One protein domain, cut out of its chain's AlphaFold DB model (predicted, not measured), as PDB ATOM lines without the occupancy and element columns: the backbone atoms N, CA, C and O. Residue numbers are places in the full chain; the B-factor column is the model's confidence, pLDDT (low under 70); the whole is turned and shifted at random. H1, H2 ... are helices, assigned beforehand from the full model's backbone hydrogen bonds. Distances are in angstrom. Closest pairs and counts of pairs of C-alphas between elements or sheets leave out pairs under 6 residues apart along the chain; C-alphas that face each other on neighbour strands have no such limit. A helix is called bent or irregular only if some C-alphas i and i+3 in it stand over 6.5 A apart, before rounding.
ATOM      1  N   GLN A  36     162.027 171.297  68.573       94.88
ATOM      2  CA  GLN A  36     160.759 170.884  69.180       94.88
ATOM      3  C   GLN A  36     160.416 169.432  68.826       94.88
ATOM      4  O   GLN A  36     160.046 168.655  69.705       94.88
ATOM      5  N   SER A  37     160.558 169.051  67.553       93.38
ATOM      6  CA  SER A  37     160.337 167.670  67.113       93.38
ATOM      7  C   SER A  37     161.322 166.697  67.765       93.38
ATOM      8  O   SER A  37     160.909 165.625  68.206       93.38
ATOM      9  N   GLY A  38     162.589 167.097  67.918       93.88
ATOM     10  CA  GLY A  38     163.600 166.334  68.641       93.88
ATOM     11  C   GLY A  38     163.242 166.162  70.116       93.88
ATOM     12  O   GLY A  38     163.317 165.054  70.637       93.88
ATOM     13  N   LEU A  39     162.773 167.221  70.778       94.50
ATOM     14  CA  LEU A  39     162.399 167.201  72.193       94.50
ATOM     15  C   LEU A  39     161.167 166.321  72.449       94.50
ATOM     16  O   LEU A  39     161.164 165.534  73.392       94.50
ATOM     17  N   LEU A  40     160.171 166.374  71.560       93.25
ATOM     18  CA  LEU A  40     159.018 165.467  71.575       93.25
ATOM     19  C   LEU A  40     159.422 164.013  71.286       93.25
ATOM     20  O   LEU A  40     158.868 163.091  71.882       93.25
ATOM     21  N   GLY A  41     160.390 163.795  70.389       93.44
ATOM     22  CA  GLY A  41     160.976 162.478  70.134       93.44
ATOM     23  C   GLY A  41     161.650 161.906  71.381       93.44
ATOM     24  O   GLY A  41     161.340 160.791  71.793       93.44
ATOM     25  N   VAL A  42     162.492 162.709  72.037       93.50
ATOM     26  CA  VAL A  42     163.175 162.346  73.286       93.50
ATOM     27  C   VAL A  42     162.177 162.092  74.411       93.50
ATOM     28  O   VAL A  42     162.316 161.101  75.116       93.50
ATOM     29  N   GLU A  43     161.149 162.923  74.586       92.56
ATOM     30  CA  GLU A  43     160.106 162.694  75.594       92.56
ATOM     31  C   GLU A  43     159.373 161.368  75.348       92.56
ATOM     32  O   GLU A  43     159.156 160.587  76.279       92.56
ATOM     33  N   ARG A  44     159.040 161.076  74.085       93.00
ATOM     34  CA  ARG A  44     158.364 159.835  73.693       93.00
ATOM     35  C   ARG A  44     159.213 158.599  73.980       93.00
ATOM     36  O   ARG A  44     158.652 157.573  74.363       93.00
ATOM     37  N   GLU A  45     160.531 158.690  73.822       93.06
ATOM     38  CA  GLU A  45     161.458 157.595  74.123       93.06
ATOM     39  C   GLU A  45     161.814 157.498  75.614       93.06
ATOM     40  O   GLU A  45     161.893 156.399  76.159       93.06
ATOM     41  N   MET A  46     161.972 158.627  76.310       93.31
ATOM     42  CA  MET A  46     162.392 158.664  77.714       93.31
ATOM     43  C   MET A  46     161.257 158.400  78.700       93.31
ATOM     44  O   MET A  46     161.489 157.783  79.739       93.31
ATOM     45  N   LEU A  47     160.028 158.843  78.426       92.25
ATOM     46  CA  LEU A  47     158.913 158.671  79.362       92.25
ATOM     47  C   LEU A  47     158.632 157.185  79.695       92.25
ATOM     48  O   LEU A  47     158.435 156.876  80.875       92.25
ATOM     49  N   PRO A  48     158.643 156.242  78.728       93.75
ATOM     50  CA  PRO A  48     158.583 154.811  79.022       93.75
ATOM     51  C   PRO A  48     159.757 154.322  79.873       93.75
ATOM     52  O   PRO A  48     159.539 153.531  80.788       93.75
ATOM     53  N   VAL A  49     160.976 154.815  79.612       94.19
ATOM     54  CA  VAL A  49     162.175 154.455  80.384       94.19
ATOM     55  C   VAL A  49     162.015 154.887  81.837       94.19
ATOM     56  O   VAL A  49     162.150 154.048  82.718       94.19
ATOM     57  N   TYR A  50     161.616 156.134  82.105       93.69
ATOM     58  CA  TYR A  50     161.361 156.608  83.471       93.69
ATOM     59  C   TYR A  50     160.298 155.779  84.199       93.69
ATOM     60  O   TYR A  50     160.495 155.399  85.354       93.69
ATOM     61  N   LYS A  51     159.183 155.463  83.525       94.31
ATOM     62  CA  LYS A  51     158.127 154.613  84.099       94.31
ATOM     63  C   LYS A  51     158.656 153.223  84.443       94.31
ATOM     64  O   LYS A  51     158.369 152.721  85.527       94.31
ATOM     65  N   LEU A  52     159.438 152.625  83.546       96.06
ATOM     66  CA  LEU A  52     160.047 151.320  83.772       96.06
ATOM     67  C   LEU A  52     161.070 151.370  84.913       96.06
ATOM     68  O   LEU A  52     161.060 150.491  85.767       96.06
ATOM     69  N   THR A  53     161.913 152.402  84.976       95.50
ATOM     70  CA  THR A  53     162.897 152.575  86.052       95.50
ATOM     71  C   THR A  53     162.223 152.690  87.414       95.50
ATOM     72  O   THR A  53     162.685 152.063  88.366       95.50
ATOM     73  N   GLU A  54     161.107 153.418  87.528       94.88
ATOM     74  CA  GLU A  54     160.398 153.493  88.808       94.88
ATOM     75  C   GLU A  54     159.672 152.206  89.181       94.88
ATOM     76  O   GLU A  54     159.678 151.812  90.349       94.88
ATOM     77  N   GLN A  55     159.105 151.497  88.202       96.19
ATOM     78  CA  GLN A  55     158.572 150.157  88.444       96.19
ATOM     79  C   GLN A  55     159.672 149.208  88.926       96.19
ATOM     80  O   GLN A  55     159.477 148.520  89.927       96.19
ATOM     81  N   LEU A  56     160.845 149.224  88.285       96.06
ATOM     82  CA  LEU A  56     161.998 148.418  88.685       96.06
ATOM     83  C   LEU A  56     162.453 148.756  90.105       96.06
ATOM     84  O   LEU A  56     162.636 147.847  90.916       96.06
ATOM     85  N   ARG A  57     162.545 150.043  90.457       96.31
ATOM     86  CA  ARG A  57     162.901 150.466  91.818       96.31
ATOM     87  C   ARG A  57     161.879 149.985  92.853       96.31
ATOM     88  O   ARG A  57     162.265 149.513  93.922       96.31
ATOM     89  N   GLY A  58     160.588 150.048  92.523       96.19
ATOM     90  CA  GLY A  58     159.517 149.485  93.347       96.19
ATOM     91  C   GLY A  58     159.654 147.971  93.530       96.19
ATOM     92  O   GLY A  58     159.596 147.480  94.655       96.19
ATOM     93  N   THR A  59     159.903 147.231  92.445       96.31
ATOM     94  CA  THR A  59     160.110 145.775  92.513       96.31
ATOM     95  C   THR A  59     161.348 145.399  93.319       96.31
ATOM     96  O   THR A  59     161.272 144.485  94.134       96.31
ATOM     97  N   GLN A  60     162.453 146.133  93.168       96.38
ATOM     98  CA  GLN A  60     163.682 145.895  93.919       96.38
ATOM     99  C   GLN A  60     163.455 146.069  95.421       96.38
ATOM    100  O   GLN A  60     163.803 145.186  96.196       96.38
ATOM    101  N   LYS A  61     162.779 147.148  95.829       96.75
ATOM    102  CA  LYS A  61     162.447 147.374  97.241       96.75
ATOM    103  C   LYS A  61     161.605 146.235  97.829       96.75
ATOM    104  O   LYS A  61     161.831 145.836  98.967       96.75
ATOM    105  N   ASN A  62     160.645 145.714  97.065       96.31
ATOM    106  CA  ASN A  62     159.823 144.587  97.509       96.31
ATOM    107  C   ASN A  62     160.650 143.302  97.644       96.31
ATOM    108  O   ASN A  62     160.484 142.581  98.622       96.31
ATOM    109  N   ILE A  63     161.564 143.043  96.702       95.88
ATOM    110  CA  ILE A  63     162.491 141.906  96.775       95.88
ATOM    111  C   ILE A  63     163.366 142.015  98.025       95.88
ATOM    112  O   ILE A  63     163.476 141.040  98.764       95.88
ATOM    113  N   ASP A  64     163.942 143.186  98.294       96.38
ATOM    114  CA  ASP A  64     164.814 143.395  99.453       96.38
ATOM    115  C   ASP A  64     164.073 143.135 100.776       96.38
ATOM    116  O   ASP A  64     164.597 142.444 101.653       96.38
ATOM    117  N   LEU A  65     162.828 143.613 100.893       96.00
ATOM    118  CA  LEU A  65     161.967 143.351 102.052       96.00
ATOM    119  C   LEU A  65     161.676 141.854 102.213       96.00
ATOM    120  O   LEU A  65     161.883 141.303 103.293       96.00
ATOM    121  N   SER A  66     161.275 141.171 101.138       94.44
ATOM    122  CA  SER A  66     161.002 139.731 101.186       94.44
ATOM    123  C   SER A  66     162.249 138.908 101.518       94.44
ATOM    124  O   SER A  66     162.169 137.935 102.264       94.44
ATOM    125  N   VAL A  67     163.424 139.287 101.009       95.75
ATOM    126  CA  VAL A  67     164.690 138.617 101.346       95.75
ATOM    127  C   VAL A  67     165.027 138.806 102.824       95.75
ATOM    128  O   VAL A  67     165.482 137.858 103.467       95.75
ATOM    129  N   GLN A  68     164.805 139.999 103.378       94.62
ATOM    130  CA  GLN A  68     165.030 140.261 104.797       94.62
ATOM    131  C   GLN A  68     164.107 139.411 105.684       94.62
ATOM    132  O   GLN A  68     164.583 138.794 106.638       94.62
ATOM    133  N   GLU A  69     162.823 139.315 105.337       89.88
ATOM    134  CA  GLU A  69     161.858 138.462 106.041       89.88
ATOM    135  C   GLU A  69     162.258 136.982 105.975       89.88
ATOM    136  O   GLU A  69     162.281 136.297 106.998       89.88
ATOM    137  N   LEU A  70     162.659 136.488 104.799       91.75
ATOM    138  CA  LEU A  70     163.115 135.105 104.633       91.75
ATOM    139  C   LEU A  70     164.366 134.793 105.460       91.75
ATOM    140  O   LEU A  70     164.474 133.693 106.000       91.75
ATOM    141  N   ARG A  71     165.298 135.745 105.598       92.25
ATOM    142  CA  ARG A  71     166.470 135.579 106.474       92.25
ATOM    143  C   ARG A  71     166.058 135.456 107.933       92.25
ATOM    144  O   ARG A  71     166.497 134.522 108.592       92.25
ATOM    145  N   GLN A  72     165.168 136.330 108.403       90.56
ATOM    146  CA  GLN A  72     164.654 136.266 109.771       90.56
ATOM    147  C   GLN A  72     163.920 134.945 110.041       90.56
ATOM    148  O   GLN A  72     164.090 134.343 111.101       90.56
ATOM    149  N   ILE A  73     163.120 134.464 109.086       91.62
ATOM    150  CA  ILE A  73     162.463 133.157 109.187       91.62
ATOM    151  C   ILE A  73     163.521 132.057 109.293       91.62
ATOM    152  O   ILE A  73     163.481 131.264 110.230       91.62
ATOM    153  N   ASN A  74     164.493 132.034 108.377       92.19
ATOM    154  CA  ASN A  74     165.533 131.012 108.358       92.19
ATOM    155  C   ASN A  74     166.330 130.976 109.670       92.19
ATOM    156  O   ASN A  74     166.470 129.903 110.246       92.19
ATOM    157  N   GLU A  75     166.777 132.131 110.175       93.19
ATOM    158  CA  GLU A  75     167.506 132.255 111.446       93.19
ATOM    159  C   GLU A  75     166.741 131.619 112.616       93.19
ATOM    160  O   GLU A  75     167.310 130.849 113.388       93.19
ATOM    161  N   ASN A  76     165.430 131.863 112.725       93.44
ATOM    162  CA  ASN A  76     164.614 131.285 113.795       93.44
ATOM    163  C   ASN A  76     164.364 129.777 113.617       93.44
ATOM    164  O   ASN A  76     164.227 129.060 114.607       93.44
ATOM    165  N   PHE A  77     164.316 129.281 112.378       93.06
ATOM    166  CA  PHE A  77     164.128 127.855 112.087       93.06
ATOM    167  C   PHE A  77     165.379 127.024 112.386       93.06
ATOM    168  O   PHE A  77     165.257 125.890 112.848       93.06
ATOM    169  N   VAL A  78     166.572 127.574 112.145       94.50
ATOM    170  CA  VAL A  78     167.844 126.882 112.411       94.50
ATOM    171  C   VAL A  78     168.383 127.131 113.821       94.50
ATOM    172  O   VAL A  78     169.281 126.411 114.257       94.50
ATOM    173  N   ALA A  79     167.806 128.084 114.565       93.56
ATOM    174  CA  ALA A  79     168.262 128.502 115.890       93.56
ATOM    175  C   ALA A  79     168.513 127.330 116.851       93.56
ATOM    176  O   ALA A  79     169.541 127.292 117.520       93.56
ATOM    177  N   ALA A  80     167.614 126.343 116.913       91.94
ATOM    178  CA  ALA A  80     167.802 125.187 117.792       91.94
ATOM    179  C   ALA A  80     169.073 124.392 117.438       91.94
ATOM    180  O   ALA A  80     169.820 123.985 118.321       91.94
ATOM    181  N   HIS A  81     169.351 124.200 116.149       93.69
ATOM    182  CA  HIS A  81     170.528 123.463 115.703       93.69
ATOM    183  C   HIS A  81     171.823 124.252 115.938       93.69
ATOM    184  O   HIS A  81     172.794 123.697 116.448       93.69
ATOM    185  N   GLU A  82     171.824 125.546 115.616       93.75
ATOM    186  CA  GLU A  82     173.009 126.403 115.739       93.75
ATOM    187  C   GLU A  82     173.374 126.714 117.193       93.75
ATOM    188  O   GLU A  82     174.553 126.793 117.536       93.75
ATOM    189  N   LEU A  83     172.374 126.871 118.065       93.81
ATOM    190  CA  LEU A  83     172.584 127.234 119.469       93.81
ATOM    191  C   LEU A  83     172.831 126.015 120.367       93.81
ATOM    192  O   LEU A  83     173.369 126.170 121.465       93.81
ATOM    193  N   ALA A  84     172.474 124.803 119.922       92.06
ATOM    194  CA  ALA A  84     172.638 123.583 120.712       92.06
ATOM    195  C   ALA A  84     174.073 123.352 121.223       92.06
ATOM    196  O   ALA A  84     174.206 123.060 122.410       92.06
ATOM    197  N   PRO A  85     175.156 123.509 120.435       90.75
ATOM    198  CA  PRO A  85     176.516 123.293 120.933       90.75
ATOM    199  C   PRO A  85     176.880 124.221 122.098       90.75
ATOM    200  O   PRO A  85     177.452 123.772 123.089       90.75
ATOM    201  N   VAL A  86     176.511 125.501 122.014       90.38
ATOM    202  CA  VAL A  86     176.783 126.492 123.069       90.38
ATOM    203  C   VAL A  86     175.948 126.178 124.311       90.38
ATOM    204  O   VAL A  86     176.470 126.058 125.419       90.38
ATOM    205  N   LEU A  87     174.646 125.960 124.126       89.81
ATOM    206  CA  LEU A  87     173.712 125.761 125.229       89.81
ATOM    207  C   LEU A  87     173.877 124.404 125.929       89.81
ATOM    208  O   LEU A  87     173.716 124.300 127.146       89.81
ATOM    209  N   LEU A  88     174.234 123.353 125.192       88.44
ATOM    210  CA  LEU A  88     174.449 122.023 125.755       88.44
ATOM    211  C   LEU A  88     175.842 121.844 126.341       88.44
ATOM    212  O   LEU A  88     176.015 120.912 127.118       88.44
ATOM    213  N   ASN A  89     176.818 122.709 126.057       83.81
ATOM    214  CA  ASN A  89     178.096 122.708 126.776       83.81
ATOM    215  C   ASN A  89     177.982 123.355 128.168       83.81
ATOM    216  O   ASN A  89     178.730 122.975 129.075       83.81
ATOM    217  N   GLY A  90     176.935 124.156 128.389       69.12
ATOM    218  CA  GLY A  90     176.642 124.837 129.652       69.12
ATOM    219  C   GLY A  90     177.505 126.071 129.851       69.12
ATOM    220  O   GLY A  90     178.383 126.369 129.043       69.12
ATOM    221  N   ALA A  91     177.310 126.757 130.974       65.12
ATOM    222  CA  ALA A  91     178.004 128.005 131.296       65.12
ATOM    223  C   ALA A  91     179.483 127.797 131.712       65.12
ATOM    224  O   ALA A  91     180.033 128.555 132.504       65.12
ATOM    225  N   LYS A  92     180.125 126.717 131.236       70.69
ATOM    226  CA  LYS A  92     181.477 126.291 131.635       70.69
ATOM    227  C   LYS A  92     182.595 127.146 131.036       70.69
ATOM    228  O   LYS A  92     183.682 127.156 131.600       70.69
ATOM    229  N   PHE A  93     182.344 127.804 129.904       63.31
ATOM    230  CA  PHE A  93     183.379 128.497 129.128       63.31
ATOM    231  C   PHE A  93     183.108 129.997 128.981       63.31
ATOM    232  O   PHE A  93     184.028 130.785 129.170       63.31
ATOM    233  N   ASP A  94     181.860 130.385 128.710       80.12
ATOM    234  CA  ASP A  94     181.445 131.787 128.609       80.12
ATOM    235  C   ASP A  94     179.974 131.926 129.051       80.12
ATOM    236  O   ASP A  94     179.063 131.385 128.419       80.12
ATOM    237  N   GLN A  95     179.742 132.605 130.182       81.00
ATOM    238  CA  GLN A  95     178.391 132.812 130.715       81.00
ATOM    239  C   GLN A  95     177.613 133.858 129.906       81.00
ATOM    240  O   GLN A  95     176.406 133.701 129.718       81.00
ATOM    241  N   ASP A  96     178.284 134.879 129.372       85.31
ATOM    242  CA  ASP A  96     177.638 135.935 128.593       85.31
ATOM    243  C   ASP A  96     177.171 135.398 127.240       85.31
ATOM    244  O   ASP A  96     176.064 135.704 126.783       85.31
ATOM    245  N   GLU A  97     177.995 134.572 126.595       88.56
ATOM    246  CA  GLU A  97     177.620 133.879 125.363       88.56
ATOM    247  C   GLU A  97     176.460 132.905 125.608       88.56
ATOM    248  O   GLU A  97     175.496 132.887 124.836       88.56
ATOM    249  N   TYR A  98     176.493 132.163 126.720       90.00
ATOM    250  CA  TYR A  98     175.415 131.254 127.112       90.00
ATOM    251  C   TYR A  98     174.077 131.985 127.316       90.00
ATOM    252  O   TYR A  98     173.057 131.575 126.756       90.00
ATOM    253  N   VAL A  99     174.072 133.101 128.055       88.94
ATOM    254  CA  VAL A  99     172.867 133.918 128.289       88.94
ATOM    255  C   VAL A  99     172.323 134.474 126.971       88.94
ATOM    256  O   VAL A  99     171.121 134.378 126.710       88.94
ATOM    257  N   LYS A 100     173.194 135.004 126.102       90.62
ATOM    258  CA  LYS A 100     172.794 135.520 124.782       90.62
ATOM    259  C   LYS A 100     172.208 134.419 123.898       90.62
ATOM    260  O   LYS A 100     171.199 134.648 123.231       90.62
ATOM    261  N   ALA A 101     172.810 133.231 123.892       92.94
ATOM    262  CA  ALA A 101     172.292 132.082 123.157       92.94
ATOM    263  C   ALA A 101     170.912 131.653 123.684       92.94
ATOM    264  O   ALA A 101     170.006 131.389 122.894       92.94
ATOM    265  N   LEU A 102     170.709 131.652 125.006       93.44
ATOM    266  CA  LEU A 102     169.429 131.289 125.614       93.44
ATOM    267  C   LEU A 102     168.336 132.301 125.254       93.44
ATOM    268  O   LEU A 102     167.237 131.910 124.866       93.44
ATOM    269  N   GLN A 103     168.643 133.599 125.315       93.44
ATOM    270  CA  GLN A 103     167.718 134.653 124.895       93.44
ATOM    271  C   GLN A 103     167.338 134.517 123.416       93.44
ATOM    272  O   GLN A 103     166.155 134.594 123.085       93.44
ATOM    273  N   LYS A 104     168.308 134.246 122.531       94.62
ATOM    274  CA  LYS A 104     168.036 133.978 121.109       94.62
ATOM    275  C   LYS A 104     167.119 132.770 120.915       94.62
ATOM    276  O   LYS A 104     166.190 132.849 120.116       94.62
ATOM    277  N   LEU A 105     167.325 131.684 121.667       96.06
ATOM    278  CA  LEU A 105     166.454 130.507 121.611       96.06
ATOM    279  C   LEU A 105     165.019 130.839 122.050       96.06
ATOM    280  O   LEU A 105     164.067 130.422 121.396       96.06
ATOM    281  N   LEU A 106     164.849 131.608 123.129       95.69
ATOM    282  CA  LEU A 106     163.526 132.029 123.599       95.69
ATOM    283  C   LEU A 106     162.823 132.934 122.579       95.69
ATOM    284  O   LEU A 106     161.641 132.730 122.306       95.69
ATOM    285  N   ILE A 107     163.550 133.868 121.955       95.38
ATOM    286  CA  ILE A 107     163.028 134.694 120.856       95.38
ATOM    287  C   ILE A 107     162.569 133.797 119.699       95.38
ATOM    288  O   ILE A 107     161.434 133.938 119.245       95.38
ATOM    289  N   ALA A 108     163.383 132.822 119.287       95.12
ATOM    290  CA  ALA A 108     163.021 131.888 118.223       95.12
ATOM    291  C   ALA A 108     161.762 131.074 118.561       95.12
ATOM    292  O   ALA A 108     160.878 130.936 117.717       95.12
ATOM    293  N   ILE A 109     161.618 130.603 119.805       95.62
ATOM    294  CA  ILE A 109     160.403 129.911 120.265       95.62
ATOM    295  C   ILE A 109     159.188 130.834 120.148       95.62
ATOM    296  O   ILE A 109     158.197 130.441 119.536       95.62
ATOM    297  N   THR A 110     159.260 132.063 120.668       95.38
ATOM    298  CA  THR A 110     158.132 133.010 120.586       95.38
ATOM    299  C   THR A 110     157.768 133.356 119.141       95.38
ATOM    300  O   THR A 110     156.588 133.414 118.794       95.38
ATOM    301  N   PHE A 111     158.768 133.505 118.268       94.94
ATOM    302  CA  PHE A 111     158.569 133.732 116.842       94.94
ATOM    303  C   PHE A 111     157.848 132.553 116.180       94.94
ATOM    304  O   PHE A 111     156.847 132.751 115.492       94.94
ATOM    305  N   LEU A 112     158.319 131.325 116.413       94.44
ATOM    306  CA  LEU A 112     157.731 130.107 115.855       94.44
ATOM    307  C   LEU A 112     156.320 129.842 116.409       94.44
ATOM    308  O   LEU A 112     155.459 129.338 115.690       94.44
ATOM    309  N   GLU A 113     156.037 130.223 117.658       94.44
ATOM    310  CA  GLU A 113     154.683 130.172 118.222       94.44
ATOM    311  C   GLU A 113     153.725 131.160 117.553       94.44
ATOM    312  O   GLU A 113     152.568 130.804 117.316       94.44
ATOM    313  N   GLY A 114     154.203 132.358 117.201       93.56
ATOM    314  CA  GLY A 114     153.434 133.353 116.449       93.56
ATOM    315  C   GLY A 114     153.197 132.983 114.980       93.56
ATOM    316  O   GLY A 114     152.202 133.409 114.400       93.56
ATOM    317  N   HIS A 115     154.064 132.152 114.389       93.12
ATOM    318  CA  HIS A 115     154.062 131.833 112.954       93.12
ATOM    319  C   HIS A 115     153.847 130.343 112.646       93.12
ATOM    320  O   HIS A 115     154.425 129.792 111.708       93.12
ATOM    321  N   ARG A 116     152.959 129.678 113.394       91.00
ATOM    322  CA  ARG A 116     152.663 128.240 113.219       91.00
ATOM    323  C   ARG A 116     152.144 127.840 111.836       91.00
ATOM    324  O   ARG A 116     152.184 126.660 111.502       91.00
ATOM    325  N   SER A 117     151.634 128.788 111.050       90.88
ATOM    326  CA  SER A 117     151.162 128.549 109.682       90.88
ATOM    327  C   SER A 117     152.292 128.332 108.675       90.88
ATOM    328  O   SER A 117     152.020 127.865 107.572       90.88
ATOM    329  N   TYR A 118     153.538 128.683 109.009       91.19
ATOM    330  CA  TYR A 118     154.672 128.443 108.121       91.19
ATOM    331  C   TYR A 118     154.985 126.952 108.024       91.19
ATOM    332  O   TYR A 118     154.995 126.222 109.021       91.19
ATOM    333  N   GLU A 119     155.272 126.499 106.808       90.06
ATOM    334  CA  GLU A 119     155.654 125.114 106.562       90.06
ATOM    335  C   GLU A 119     156.907 124.758 107.375       90.06
ATOM    336  O   GLU A 119     157.881 125.503 107.410       90.06
ATOM    337  N   GLY A 120     156.865 123.634 108.093       89.69
ATOM    338  CA  GLY A 120     157.967 123.193 108.952       89.69
ATOM    339  C   GLY A 120     158.086 123.911 110.305       89.69
ATOM    340  O   GLY A 120     158.817 123.409 111.160       89.69
ATOM    341  N   SER A 121     157.338 124.997 110.559       91.94
ATOM    342  CA  SER A 121     157.422 125.760 111.821       91.94
ATOM    343  C   SER A 121     157.133 124.894 113.042       91.94
ATOM    344  O   SER A 121     157.852 124.981 114.031       91.94
ATOM    345  N   VAL A 122     156.142 124.001 112.964       92.81
ATOM    346  CA  VAL A 122     155.798 123.097 114.075       92.81
ATOM    347  C   VAL A 122     156.979 122.199 114.451       92.81
ATOM    348  O   VAL A 122     157.310 122.089 115.625       92.81
ATOM    349  N   LYS A 123     157.680 121.627 113.463       94.06
ATOM    350  CA  LYS A 123     158.853 120.776 113.716       94.06
ATOM    351  C   LYS A 123     160.014 121.571 114.314       94.06
ATOM    352  O   LYS A 123     160.644 121.102 115.256       94.06
ATOM    353  N   ALA A 124     160.286 122.765 113.784       94.19
ATOM    354  CA  ALA A 124     161.318 123.651 114.323       94.19
ATOM    355  C   ALA A 124     160.985 124.094 115.760       94.19
ATOM    356  O   ALA A 124     161.858 124.127 116.624       94.19
ATOM    357  N   LEU A 125     159.707 124.372 116.037       95.81
ATOM    358  CA  LEU A 125     159.218 124.725 117.366       95.81
ATOM    359  C   LEU A 125     159.409 123.573 118.353       95.81
ATOM    360  O   LEU A 125     159.872 123.804 119.468       95.81
ATOM    361  N   ASP A 126     159.076 122.347 117.947       95.44
ATOM    362  CA  ASP A 126     159.256 121.158 118.779       95.44
ATOM    363  C   ASP A 126     160.738 120.939 119.112       95.44
ATOM    364  O   ASP A 126     161.078 120.756 120.279       95.44
ATOM    365  N   GLN A 127     161.634 121.074 118.127       95.75
ATOM    366  CA  GLN A 127     163.087 120.998 118.338       95.75
ATOM    367  C   GLN A 127     163.600 122.090 119.287       95.75
ATOM    368  O   GLN A 127     164.392 121.811 120.188       95.75
ATOM    369  N   ALA A 128     163.138 123.332 119.123       96.25
ATOM    370  CA  ALA A 128     163.527 124.441 119.988       96.25
ATOM    371  C   ALA A 128     163.031 124.246 121.432       96.25
ATOM    372  O   ALA A 128     163.770 124.504 122.385       96.25
ATOM    373  N   LYS A 129     161.803 123.741 121.612       96.00
ATOM    374  CA  LYS A 129     161.246 123.405 122.931       96.00
ATOM    375  C   LYS A 129     161.967 122.234 123.582       96.00
ATOM    376  O   LYS A 129     162.238 122.288 124.781       96.00
ATOM    377  N   GLU A 130     162.288 121.198 122.817       96.44
ATOM    378  CA  GLU A 130     163.067 120.064 123.307       96.44
ATOM    379  C   GLU A 130     164.450 120.520 123.779       96.44
ATOM    380  O   GLU A 130     164.852 120.201 124.901       96.44
ATOM    381  N   LEU A 131     165.138 121.340 122.977       95.69
ATOM    382  CA  LEU A 131     166.408 121.936 123.373       95.69
ATOM    383  C   LEU A 131     166.254 122.755 124.657       95.69
ATOM    384  O   LEU A 131     167.026 122.555 125.590       95.69
ATOM    385  N   LEU A 132     165.233 123.610 124.769       95.50
ATOM    386  CA  LEU A 132     164.995 124.398 125.981       95.50
ATOM    387  C   LEU A 132     164.833 123.515 127.230       95.50
ATOM    388  O   LEU A 132     165.366 123.843 128.290       95.50
ATOM    389  N   VAL A 133     164.143 122.374 127.122       94.62
ATOM    390  CA  VAL A 133     164.019 121.408 128.227       94.62
ATOM    391  C   VAL A 133     165.383 120.838 128.620       94.62
ATOM    392  O   VAL A 133     165.694 120.769 129.811       94.62
ATOM    393  N   GLN A 134     166.210 120.450 127.648       94.00
ATOM    394  CA  GLN A 134     167.559 119.939 127.915       94.00
ATOM    395  C   GLN A 134     168.446 121.004 128.575       94.00
ATOM    396  O   GLN A 134     169.133 120.723 129.557       94.00
ATOM    397  N   VAL A 135     168.372 122.240 128.085       92.81
ATOM    398  CA  VAL A 135     169.130 123.386 128.592       92.81
ATOM    399  C   VAL A 135     168.730 123.723 130.024       92.81
ATOM    400  O   VAL A 135     169.611 123.873 130.867       92.81
ATOM    401  N   ARG A 136     167.429 123.742 130.344       93.31
ATOM    402  CA  ARG A 136     166.937 123.930 131.722       93.31
ATOM    403  C   ARG A 136     167.462 122.852 132.669       93.31
ATOM    404  O   ARG A 136     167.957 123.185 133.740       93.31
ATOM    405  N   ARG A 137     167.401 121.572 132.278       92.06
ATOM    406  CA  ARG A 137     167.924 120.463 133.103       92.06
ATOM    407  C   ARG A 137     169.418 120.611 133.362       92.06
ATOM    408  O   ARG A 137     169.863 120.434 134.491       92.06
ATOM    409  N   LYS A 138     170.186 120.948 132.326       91.38
ATOM    410  CA  LYS A 138     171.626 121.154 132.458       91.38
ATOM    411  C   LYS A 138     171.954 122.365 133.335       91.38
ATOM    412  O   LYS A 138     172.776 122.243 134.232       91.38
ATOM    413  N   CYS A 139     171.275 123.490 133.124       92.12
ATOM    414  CA  CYS A 139     171.441 124.694 133.933       92.12
ATOM    415  C   CYS A 139     171.098 124.435 135.410       92.12
ATOM    416  O   CYS A 139     171.845 124.856 136.287       92.12
ATOM    417  N   MET A 140     170.041 123.662 135.689       92.88
ATOM    418  CA  MET A 140     169.685 123.236 137.046       92.88
ATOM    419  C   MET A 140     170.781 122.382 137.691       92.88
ATOM    420  O   MET A 140     171.122 122.596 138.849       92.88
TER     421      MET A 140
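Overview. This is residues 36 to 140 of the 390 residues of an uncharacterized protein of Phytophthora kernoviae (UniProt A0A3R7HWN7). A long helical arm, H1a, sticks out with residues 36 to 71 from an up-and-down bundle of H1b, H2 and H3. The printed part has 105 residues with three named helices, all helix by class. The whole is extended: radius of gyration of the C-alphas 24.1 A, spans 83 by 31 by 16 A.

Arrangement. H1, residues 36 to 89, assigned as one helix by its hydrogen bonds, is bent, C-alphas 77 and 80 being 7.3 A apart; its arms are H1a, 36 to 77, and H1b, 80 to 89. H1b is irregular: C-alphas 82 and 85 are 7.0 A apart. H2, residues 95 to 114, makes hairpins with H1b, closest C-alphas Leu 87 and Tyr 98, 6.1 A, and with H3, residues 121 to 140, closest C-alphas Leu 112 and Leu 125, 5.8 A. In H2 and H3 every O i to N i+4 pair is within hydrogen-bond range.

Along the chain. H1a is 60.9 A long from C-alpha 36 at (160.759, 170.884, 69.180); H3 ends at C-alpha 140, (169.685, 123.236, 137.046).

Size, cuts and confidence. Residues 90, 91 and 93 have pLDDT under 70.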